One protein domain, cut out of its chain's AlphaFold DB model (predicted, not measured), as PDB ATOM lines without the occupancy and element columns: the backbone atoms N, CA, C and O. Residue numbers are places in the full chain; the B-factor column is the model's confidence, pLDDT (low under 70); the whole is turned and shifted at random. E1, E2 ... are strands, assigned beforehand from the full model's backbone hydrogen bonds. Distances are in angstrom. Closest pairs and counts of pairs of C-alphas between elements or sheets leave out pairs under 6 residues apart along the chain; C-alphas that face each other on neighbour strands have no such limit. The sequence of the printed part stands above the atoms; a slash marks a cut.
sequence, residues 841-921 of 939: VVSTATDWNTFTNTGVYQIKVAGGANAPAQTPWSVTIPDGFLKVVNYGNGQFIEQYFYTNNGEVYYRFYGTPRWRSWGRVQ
ATOM      1  N   VAL A 841     -22.011  34.073  28.494       71.88
ATOM      2  CA  VAL A 841     -21.434  32.719  28.504       71.88
ATOM      3  C   VAL A 841     -21.630  32.070  27.137       71.88
ATOM      4  O   VAL A 841     -22.758  31.901  26.680       71.88
ATOM      5  N   VAL A 842     -20.531  31.669  26.505       71.25
ATOM      6  CA  VAL A 842     -20.511  30.945  25.234       71.25
ATOM      7  C   VAL A 842     -19.991  29.536  25.501       71.25
ATOM      8  O   VAL A 842     -18.807  29.317  25.761       71.25
ATOM      9  N   SER A 843     -20.904  28.567  25.490       64.50
ATOM     10  CA  SER A 843     -20.626  27.179  25.878       64.50
ATOM     11  C   SER A 843     -19.911  26.358  24.802       64.50
ATOM     12  O   SER A 843     -19.229  25.400  25.147       64.50
ATOM     13  N   THR A 844     -20.045  26.728  23.524       65.12
ATOM     14  CA  THR A 844     -19.265  26.203  22.387       65.12
ATOM     15  C   THR A 844     -19.119  27.299  21.326       65.12
ATOM     16  O   THR A 844     -20.051  28.073  21.113       65.12
ATOM     17  N   ALA A 845     -17.959  27.391  20.671       66.94
ATOM     18  CA  ALA A 845     -17.650  28.438  19.694       66.94
ATOM     19  C   ALA A 845     -17.105  27.826  18.394       66.94
ATOM     20  O   ALA A 845     -15.945  27.431  18.328       66.94
ATOM     21  N   THR A 846     -17.936  27.734  17.353       69.75
ATOM     22  CA  THR A 846     -17.601  27.026  16.102       69.75
ATOM     23  C   THR A 846     -16.604  27.761  15.202       69.75
ATOM     24  O   THR A 846     -15.776  27.098  14.585       69.75
ATOM     25  N   ASP A 847     -16.621  29.098  15.158       81.06
ATOM     26  CA  ASP A 847     -15.549  29.927  14.580       81.06
ATOM     27  C   ASP A 847     -15.360  31.206  15.411       81.06
ATOM     28  O   ASP A 847     -16.283  32.006  15.580       81.06
ATOM     29  N   TRP A 848     -14.146  31.424  15.914       82.19
ATOM     30  CA  TRP A 848     -13.799  32.550  16.788       82.19
ATOM     31  C   TRP A 848     -13.705  33.896  16.054       82.19
ATOM     32  O   TRP A 848     -13.649  34.956  16.681       82.19
ATOM     33  N   ASN A 849     -13.715  33.881  14.720       83.81
ATOM     34  CA  ASN A 849     -13.817  35.084  13.894       83.81
ATOM     35  C   ASN A 849     -15.219  35.721  13.931       83.81
ATOM     36  O   ASN A 849     -15.360  36.871  13.521       83.81
ATOM     37  N   THR A 850     -16.240  35.005  14.421       80.44
ATOM     38  CA  THR A 850     -17.625  35.510  14.530       80.44
ATOM     39  C   THR A 850     -17.849  36.449  15.717       80.44
ATOM     40  O   THR A 850     -18.824  37.199  15.724       80.44
ATOM     41  N   PHE A 851     -16.940  36.475  16.701       81.31
ATOM     42  CA  PHE A 851     -16.994  37.431  17.809       81.31
ATOM     43  C   PHE A 851     -16.482  38.798  17.347       81.31
ATOM     44  O   PHE A 851     -15.329  39.171  17.575       81.31
ATOM     45  N   THR A 852     -17.354  39.519  16.646       77.94
ATOM     46  CA  THR A 852     -17.089  40.839  16.066       77.94
ATOM     47  C   THR A 852     -17.727  41.984  16.846       77.94
ATOM     48  O   THR A 852     -17.394  43.132  16.587       77.94
ATOM     49  N   ASN A 853     -18.623  41.716  17.796       77.44
ATOM     50  CA  ASN A 853     -19.291  42.754  18.580       77.44
ATOM     51  C   ASN A 853     -18.492  43.082  19.847       77.44
ATOM     52  O   ASN A 853     -17.946  42.184  20.485       77.44
ATOM     53  N   THR A 854     -18.440  44.362  20.225       79.88
ATOM     54  CA  THR A 854     -17.790  44.795  21.471       79.88
ATOM     55  C   THR A 854     -18.484  44.161  22.673       79.88
ATOM     56  O   THR A 854     -19.685  44.343  22.863       79.88
ATOM     57  N   GLY A 855     -17.734  43.427  23.495       75.25
ATOM     58  CA  GLY A 855     -18.294  42.668  24.610       75.25
ATOM     59  C   GLY A 855     -17.272  41.786  25.321       75.25
ATOM     60  O   GLY A 855     -16.127  41.645  24.882       75.25
ATOM     61  N   VAL A 856     -17.695  41.192  26.437       75.56
ATOM     62  CA  VAL A 856     -16.921  40.191  27.181       75.56
ATOM     63  C   VAL A 856     -17.685  38.874  27.158       75.56
ATOM     64  O   VAL A 856     -18.839  38.799  27.584       75.56
ATOM     65  N   TYR A 857     -17.021  37.838  26.660       78.81
ATOM     66  CA  TYR A 857     -17.571  36.506  26.469       78.81
ATOM     67  C   TYR A 857     -16.805  35.516  27.345       78.81
ATOM     68  O   TYR A 857     -15.589  35.391  27.207       78.81
ATOM     69  N   GLN A 858     -17.486  34.794  28.232       78.69
ATOM     70  CA  GLN A 858     -16.879  33.654  28.919       78.69
ATOM     71  C   GLN A 858     -16.947  32.456  27.975       78.69
ATOM     72  O   GLN A 858     -18.027  31.902  27.775       78.69
ATOM     73  N   ILE A 859     -15.821  32.075  27.370       74.69
ATOM     74  CA  ILE A 859     -15.780  31.001  26.376       74.69
ATOM     75  C   ILE A 859     -15.222  29.737  27.021       74.69
ATOM     76  O   ILE A 859     -14.092  29.724  27.518       74.69
ATOM     77  N   LYS A 860     -16.018  28.664  26.971       70.94
ATOM     78  CA  LYS A 860     -15.542  27.317  27.288       70.94
ATOM     79  C   LYS A 860     -14.883  26.713  26.050       70.94
ATOM     80  O   LYS A 860     -15.499  26.657  24.984       70.94
ATOM     81  N   VAL A 861     -13.612  26.334  26.154       65.50
ATOM     82  CA  VAL A 861     -12.767  26.033  24.987       65.50
ATOM     83  C   VAL A 861     -12.936  24.570  24.577       65.50
ATOM     84  O   VAL A 861     -12.206  23.684  25.010       65.50
ATOM     85  N   ALA A 862     -13.907  24.323  23.698       58.16
ATOM     86  CA  ALA A 862     -14.216  23.008  23.133       58.16
ATOM     87  C   ALA A 862     -13.982  22.974  21.607       58.16
ATOM     88  O   ALA A 862     -14.879  22.648  20.830       58.16
ATOM     89  N   GLY A 863     -12.772  23.345  21.176       64.25
ATOM     90  CA  GLY A 863     -12.427  23.479  19.756       64.25
ATOM     91  C   GLY A 863     -13.121  24.660  19.061       64.25
ATOM     92  O   GLY A 863     -13.746  25.502  19.706       64.25
ATOM     93  N   GLY A 864     -12.960  24.736  17.737       65.56
ATOM     94  CA  GLY A 864     -13.502  25.810  16.896       65.56
ATOM     95  C   GLY A 864     -12.501  26.307  15.855       65.56
ATOM     96  O   GLY A 864     -11.295  26.351  16.106       65.56
ATOM     97  N   ALA A 865     -12.988  26.698  14.678       67.31
ATOM     98  CA  ALA A 865     -12.158  27.326  13.657       67.31
ATOM     99  C   ALA A 865     -11.585  28.659  14.171       67.31
ATOM    100  O   ALA A 865     -12.224  29.383  14.937       67.31
ATOM    101  N   ASN A 866     -10.354  28.970  13.761       72.81
ATOM    102  CA  ASN A 866      -9.639  30.210  14.095       72.81
ATOM    103  C   ASN A 866      -9.475  30.515  15.603       72.81
ATOM    104  O   ASN A 866      -9.083  31.631  15.964       72.81
ATOM    105  N   ALA A 867      -9.715  29.537  16.481       74.50
ATOM    106  CA  ALA A 867      -9.286  29.580  17.876       74.50
ATOM    107  C   ALA A 867      -7.747  29.724  17.970       74.50
ATOM    108  O   ALA A 867      -7.042  29.452  16.987       74.50
ATOM    109  N   PRO A 868      -7.185  30.133  19.124       73.25
ATOM    110  CA  PRO A 868      -5.741  30.079  19.336       73.25
ATOM    111  C   PRO A 868      -5.237  28.644  19.106       73.25
ATOM    112  O   PRO A 868      -5.757  27.694  19.688       73.25
ATOM    113  N   ALA A 869      -4.282  28.469  18.190       64.44
ATOM    114  CA  ALA A 869      -3.941  27.145  17.675       64.44
ATOM    115  C   ALA A 869      -3.181  26.288  18.704       64.44
ATOM    116  O   ALA A 869      -2.246  26.760  19.354       64.44
ATOM    117  N   GLN A 870      -3.540  25.006  18.800       63.00
ATOM    118  CA  GLN A 870      -2.724  24.012  19.498       63.00
ATOM    119  C   GLN A 870      -1.529  23.582  18.634       63.00
ATOM    120  O   GLN A 870      -1.656  23.447  17.419       63.00
ATOM    121  N   THR A 871      -0.420  23.242  19.302       52.78
ATOM    122  CA  THR A 871       0.874  22.739  18.771       52.78
ATOM    123  C   THR A 871       1.823  23.812  18.188       52.78
ATOM    124  O   THR A 871       1.348  24.845  17.722       52.78
ATOM    125  N   PRO A 872       3.170  23.659  18.306       44.19
ATOM    126  CA  PRO A 872       3.933  22.402  18.451       44.19
ATOM    127  C   PRO A 872       3.807  21.623  19.771       44.19
ATOM    128  O   PRO A 872       3.985  20.414  19.778       44.19
ATOM    129  N   TRP A 873       3.479  22.280  20.888       52.50
ATOM    130  CA  TRP A 873       3.675  21.724  22.240       52.50
ATOM    131  C   TRP A 873       2.522  20.904  22.852       52.50
ATOM    132  O   TRP A 873       2.567  20.611  24.041       52.50
ATOM    133  N   SER A 874       1.493  20.536  22.081       51.62
ATOM    134  CA  SER A 874       0.398  19.641  22.526       51.62
ATOM    135  C   SER A 874      -0.291  20.013  23.858       51.62
ATOM    136  O   SER A 874      -0.736  19.139  24.598       51.62
ATOM    137  N   VAL A 875      -0.400  21.311  24.167       56.62
ATOM    138  CA  VAL A 875      -1.067  21.818  25.382       56.62
ATOM    139  C   VAL A 875      -2.541  22.124  25.097       56.62
ATOM    140  O   VAL A 875      -2.868  22.738  24.078       56.62
ATOM    141  N   THR A 876      -3.439  21.722  25.995       59.38
ATOM    142  CA  THR A 876      -4.862  22.103  25.966       59.38
ATOM    143  C   THR A 876      -5.033  23.524  26.493       59.38
ATOM    144  O   THR A 876      -4.658  23.808  27.630       59.38
ATOM    145  N   ILE A 877      -5.593  24.418  25.677       64.88
ATOM    146  CA  ILE A 877      -5.839  25.811  26.071       64.88
ATOM    147  C   ILE A 877      -7.054  25.848  27.018       64.88
ATOM    148  O   ILE A 877      -8.108  25.347  26.626       64.88
ATOM    149  N   PRO A 878      -6.939  26.392  28.246       66.81
ATOM    150  CA  PRO A 878      -8.040  26.378  29.208       66.81
ATOM    151  C   PRO A 878      -9.182  27.332  28.846       66.81
ATOM    152  O   PRO A 878      -8.978  28.324  28.145       66.81
ATOM    153  N   ASP A 879     -10.352  27.084  29.444       76.62
ATOM    154  CA  ASP A 879     -11.461  28.042  29.538       76.62
ATOM    155  C   ASP A 879     -10.976  29.436  29.972       76.62
ATOM    156  O   ASP A 879     -10.009  29.577  30.731       76.62
ATOM    157  N   GLY A 880     -11.672  30.474  29.511       78.31
ATOM    158  CA  GLY A 880     -11.278  31.853  29.778       78.31
ATOM    159  C   GLY A 880     -12.308  32.885  29.336       78.31
ATOM    160  O   GLY A 880     -13.437  32.560  28.963       78.31
ATOM    161  N   PHE A 881     -11.898  34.149  29.358       81.12
ATOM    162  CA  PHE A 881     -12.721  35.282  28.950       81.12
ATOM    163  C   PHE A 881     -12.134  35.948  27.704       81.12
ATOM    164  O   PHE A 881     -11.004  36.436  27.713       81.12
ATOM    165  N   LEU A 882     -12.916  35.982  26.626       81.06
ATOM    166  CA  LEU A 882     -12.621  36.742  25.417       81.06
ATOM    167  C   LEU A 882     -13.225  38.141  25.554       81.06
ATOM    168  O   LEU A 882     -14.445  38.297  25.572       81.06
ATOM    169  N   LYS A 883     -12.377  39.165  25.602       83.31
ATOM    170  CA  LYS A 883     -12.784  40.554  25.404       83.31
ATOM    171  C   LYS A 883     -12.623  40.908  23.931       83.31
ATOM    172  O   LYS A 883     -11.530  40.790  23.378       83.31
ATOM    173  N   VAL A 884     -13.703  41.380  23.324       82.94
ATOM    174  CA  VAL A 884     -13.725  41.911  21.961       82.94
ATOM    175  C   VAL A 884     -13.962  43.410  22.026       82.94
ATOM    176  O   VAL A 884     -14.825  43.867  22.780       82.94
ATOM    177  N   VAL A 885     -13.226  44.177  21.225       78.38
ATOM    178  CA  VAL A 885     -13.504  45.600  21.009       78.38
ATOM    179  C   VAL A 885     -13.513  45.881  19.512       78.38
ATOM    180  O   VAL A 885     -12.521  45.664  18.821       78.38
ATOM    181  N   ASN A 886     -14.657  46.330  19.006       79.62
ATOM    182  CA  ASN A 886     -14.857  46.693  17.611       79.62
ATOM    183  C   ASN A 886     -14.846  48.215  17.471       79.62
ATOM    184  O   ASN A 886     -15.661  48.917  18.072       79.62
ATOM    185  N   TYR A 887     -13.918  48.701  16.654       73.31
ATOM    186  CA  TYR A 887     -13.744  50.103  16.329       73.31
ATOM    187  C   TYR A 887     -14.229  50.329  14.890       73.31
ATOM    188  O   TYR A 887     -13.624  49.862  13.926       73.31
ATOM    189  N   GLY A 888     -15.343  51.052  14.742       65.44
ATOM    190  CA  GLY A 888     -15.887  51.415  13.429       65.44
ATOM    191  C   GLY A 888     -16.624  50.278  12.709       65.44
ATOM    192  O   GLY A 888     -16.308  49.968  11.564       65.44
ATOM    193  N   ASN A 889     -17.623  49.673  13.361       65.06
ATOM    194  CA  ASN A 889     -18.619  48.789  12.731       65.06
ATOM    195  C   ASN A 889     -18.036  47.613  11.908       65.06
ATOM    196  O   ASN A 889     -18.581  47.211  10.883       65.06
ATOM    197  N   GLY A 890     -16.925  47.035  12.373       62.78
ATOM    198  CA  GLY A 890     -16.276  45.859  11.783       62.78
ATOM    199  C   GLY A 890     -15.055  46.154  10.908       62.78
ATOM    200  O   GLY A 890     -14.466  45.218  10.373       62.78
ATOM    201  N   GLN A 891     -14.643  47.420  10.774       67.31
ATOM    202  CA  GLN A 891     -13.439  47.790  10.016       67.31
ATOM    203  C   GLN A 891     -12.132  47.441  10.748       67.31
ATOM    204  O   GLN A 891     -11.165  47.026  10.109       67.31
ATOM    205  N   PHE A 892     -12.106  47.558  12.079       74.56
ATOM    206  CA  PHE A 892     -10.989  47.115  12.913       74.56
ATOM    207  C   PHE A 892     -11.518  46.492  14.208       74.56
ATOM    208  O   PHE A 892     -12.358  47.077  14.891       74.56
ATOM    209  N   ILE A 893     -11.063  45.284  14.539       82.44
ATOM    210  CA  ILE A 893     -11.576  44.526  15.691       82.44
ATOM    211  C   ILE A 893     -10.406  43.934  16.458       82.44
ATOM    212  O   ILE A 893      -9.607  43.200  15.884       82.44
ATOM    213  N   GLU A 894     -10.333  44.193  17.755       82.19
ATOM    214  CA  GLU A 894      -9.352  43.594  18.653       82.19
ATOM    215  C   GLU A 894      -9.969  42.462  19.471       82.19
ATOM    216  O   GLU A 894     -11.117  42.544  19.913       82.19
ATOM    217  N   GLN A 895      -9.188  41.406  19.691       88.56
ATOM    218  CA  GLN A 895      -9.563  40.255  20.502       88.56
ATOM    219  C   GLN A 895      -8.450  39.941  21.505       88.56
ATOM    220  O   GLN A 895      -7.333  39.594  21.117       88.56
ATOM    221  N   TYR A 896      -8.782  40.017  22.794       83.69
ATOM    222  CA  TYR A 896      -7.926  39.617  23.912       83.69
ATOM    223  C   TYR A 896      -8.570  38.436  24.636       83.69
ATOM    224  O   TYR A 896      -9.659  38.573  25.192       83.69
ATOM    225  N   PHE A 897      -7.912  37.281  24.637       83.31
ATOM    226  CA  PHE A 897      -8.367  36.088  25.339       83.31
ATOM    227  C   PHE A 897      -7.513  35.853  26.586       83.31
ATOM    228  O   PHE A 897      -6.316  35.581  26.488       83.31
ATOM    229  N   TYR A 898      -8.146  35.981  27.750       78.00
ATOM    230  CA  TYR A 898      -7.555  35.769  29.067       78.00
ATOM    231  C   TYR A 898      -7.923  34.364  29.538       78.00
ATOM    232  O   TYR A 898      -9.080  34.113  29.883       78.00
ATOM    233  N   THR A 899      -6.970  33.436  29.528       73.81
ATOM    234  CA  THR A 899      -7.196  32.059  29.988       73.81
ATOM    235  C   THR A 899      -7.161  31.979  31.513       73.81
ATOM    236  O   THR A 899      -6.436  32.716  32.183       73.81
ATOM    237  N   ASN A 900      -7.890  31.022  32.092       71.62
ATOM    238  CA  ASN A 900      -7.952  30.838  33.547       71.62
ATOM    239  C   ASN A 900      -6.602  30.451  34.197       71.62
ATOM    240  O   ASN A 900      -6.469  30.549  35.413       71.62
ATOM    241  N   ASN A 901      -5.592  30.030  33.421       67.00
ATOM    242  CA  ASN A 901      -4.219  29.809  33.908       67.00
ATOM    243  C   ASN A 901      -3.338  31.082  33.882       67.00
ATOM    244  O   ASN A 901      -2.147  30.994  34.175       67.00
ATOM    245  N   GLY A 902      -3.903  32.250  33.552       64.19
ATOM    246  CA  GLY A 902      -3.219  33.548  33.582       64.19
ATOM    247  C   GLY A 902      -2.442  33.908  32.313       64.19
ATOM    248  O   GLY A 902      -1.711  34.898  32.311       64.19
ATOM    249  N   GLU A 903      -2.575  33.133  31.236       69.06
ATOM    250  CA  GLU A 903      -1.975  33.460  29.941       69.06
ATOM    251  C   GLU A 903      -2.905  34.394  29.145       69.06
ATOM    252  O   GLU A 903      -4.131  34.310  29.224       69.06
ATOM    253  N   VAL A 904      -2.325  35.322  28.380       75.12
ATOM    254  CA  VAL A 904      -3.095  36.259  27.554       75.12
ATOM    255  C   VAL A 904      -2.709  36.080  26.098       75.12
ATOM    256  O   VAL A 904      -1.534  36.149  25.734       75.12
ATOM    257  N   TYR A 905      -3.712  35.868  25.258       75.75
ATOM    258  CA  TYR A 905      -3.576  35.759  23.813       75.75
ATOM    259  C   TYR A 905      -4.239  36.964  23.157       75.75
ATOM    260  O   TYR A 905      -5.324  37.378  23.559       75.75
ATOM    261  N   TYR A 906      -3.596  37.534  22.143       83.31
ATOM    262  CA  TYR A 906      -4.087  38.705  21.422       83.31
ATOM    263  C   TYR A 906      -4.055  38.483  19.910       83.31
ATOM    264  O   TYR A 906      -3.139  37.849  19.377       83.31
ATOM    265  N   ARG A 907      -5.049  39.043  19.218       82.50
ATOM    266  CA  ARG A 907      -5.035  39.276  17.771       82.50
ATOM    267  C   ARG A 907      -5.954  40.437  17.403       82.50
ATOM    268  O   ARG A 907      -6.781  40.870  18.201       82.50
ATOM    269  N   PHE A 908      -5.882  40.852  16.143       84.38
ATOM    270  CA  PHE A 908      -6.816  41.810  15.567       84.38
ATOM    271  C   PHE A 908      -7.235  41.443  14.136       84.38
ATOM    272  O   PHE A 908      -6.555  40.689  13.427       84.38
ATOM    273  N   TYR A 909      -8.367  41.997  13.716       80.19
ATOM    274  CA  TYR A 909      -8.855  42.031  12.345       80.19
ATOM    275  C   TYR A 909      -8.443  43.350  11.693       80.19
ATOM    276  O   TYR A 909      -8.747  44.420  12.216       80.19
ATOM    277  N   GLY A 910      -7.772  43.265  10.545       69.88
ATOM    278  CA  GLY A 910      -7.505  44.409   9.681       69.88
ATOM    279  C   GLY A 910      -7.845  44.024   8.250       69.88
ATOM    280  O   GLY A 910      -7.318  43.032   7.738       69.88
ATOM    281  N   THR A 911      -8.752  44.772   7.628       64.31
ATOM    282  CA  THR A 911      -9.385  44.428   6.348       64.31
ATOM    283  C   THR A 911      -8.348  44.002   5.292       64.31
ATOM    284  O   THR A 911      -7.388  44.741   5.067       64.31
ATOM    285  N   PRO A 912      -8.484  42.827   4.639       60.34
ATOM    286  CA  PRO A 912      -9.656  41.945   4.602       60.34
ATOM    287  C   PRO A 912      -9.550  40.676   5.477       60.34
ATOM    288  O   PRO A 912     -10.281  39.722   5.220       60.34
ATOM    289  N   ARG A 913      -8.619  40.572   6.446       74.75
ATOM    290  CA  ARG A 913      -8.432  39.304   7.189       74.75
ATOM    291  C   ARG A 913      -7.965  39.434   8.638       74.75
ATOM    292  O   ARG A 913      -7.254  40.361   9.019       74.75
ATOM    293  N   TRP A 914      -8.291  38.411   9.425       82.00
ATOM    294  CA  TRP A 914      -7.746  38.218  10.766       82.00
ATOM    295  C   TRP A 914      -6.235  37.964  10.727       82.00
ATOM    296  O   TRP A 914      -5.716  37.271   9.842       82.00
ATOM    297  N   ARG A 915      -5.522  38.529  11.705       81.50
ATOM    298  CA  ARG A 915      -4.128  38.185  12.002       81.50
ATOM    299  C   ARG A 915      -4.072  36.970  12.933       81.50
ATOM    300  O   ARG A 915      -5.021  36.686  13.663       81.50
ATOM    301  N   SER A 916      -2.962  36.238  12.872       76.69
ATOM    302  CA  SER A 916      -2.714  35.073  13.725       76.69
ATOM    303  C   SER A 916      -2.672  35.466  15.204       76.69
ATOM    304  O   SER A 916      -2.272  36.579  15.538       76.69
ATOM    305  N   TRP A 917      -3.047  34.537  16.084       79.56
ATOM    306  CA  TRP A 917      -2.930  34.716  17.530       79.56
ATOM    307  C   TRP A 917      -1.466  34.808  17.976       79.56
ATOM    308  O   TRP A 917      -0.656  33.946  17.636       79.56
ATOM    309  N   GLY A 918      -1.148  35.828  18.773       70.06
ATOM    310  CA  GLY A 918       0.112  35.957  19.501       70.06
ATOM    311  C   GLY A 918      -0.109  35.791  21.004       70.06
ATOM    312  O   GLY A 918      -1.094  36.287  21.549       70.06
ATOM    313  N   ARG A 919       0.809  35.105  21.690       74.88
ATOM    314  CA  ARG A 919       0.828  35.031  23.157       74.88
ATOM    315  C   ARG A 919       1.559  36.250  23.717       74.88
ATOM    316  O   ARG A 919       2.705  36.497  23.353       74.88
ATOM    317  N   VAL A 920       0.919  36.982  24.623       67.75
ATOM    318  CA  VAL A 920       1.505  38.133  25.315       67.75
ATOM    319  C   VAL A 920       2.192  37.629  26.583       67.75
ATOM    320  O   VAL A 920       1.542  37.142  27.505       67.75
ATOM    321  N   GLN A 921       3.523  37.705  26.618       52.72
ATOM    322  CA  GLN A 921       4.339  37.229  27.735       52.72
ATOM    323  C   GLN A 921       5.119  38.402  28.337       52.72
ATOM    324  O   GLN A 921       6.182  38.765  27.842       52.72
TER     325      GLN A 921
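Overview. This is residues 841 to 921 of the 939 residues of the protein "Pectate_lyase_3 domain-containing protein" of Veillonella atypica (UniProt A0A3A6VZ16). With little regular structure, this is one twisted five-strand wall; the unnamed stretches 845 to 854 and 860 to 869 lie over one face and residues 870 to 875 stick out. The 81 printed residues hold no named helix; strands E1 to E5, 31 residues, form an all-strand meander, each the antiparallel neighbour of the one before. It is compact, radius of gyration of the C-alphas 12.1 A, spanning 35 by 27 by 23 A.

Along the chain. E1, residues 855 to 859, begins at C-alpha (-18.294, 42.668, 24.610). E2, 880 to 887, is 22.8 A long; E3, 892 to 899, 23.1 A; E4, 904 to 910, 20.1 A. E5, 918 to 920, ends at (1.505, 38.133, 25.315).

Arrangement. Each successive pair is a hairpin. Within hydrogen-bond range are N 857 and O 882, 2.8 A; N 883 and O 896, 2.8 A; N 897 and O 905, 2.8 A; N 920 and O 904, 2.8 A. E1 and E5 are edge strands, apart.

Size, cuts and confidence. The printed part has no cut. E1 to E2 is a long link of 20 residues. Mean pLDDT of the printed part is 72.3; 31 residues are under 70, among them 869 to 878.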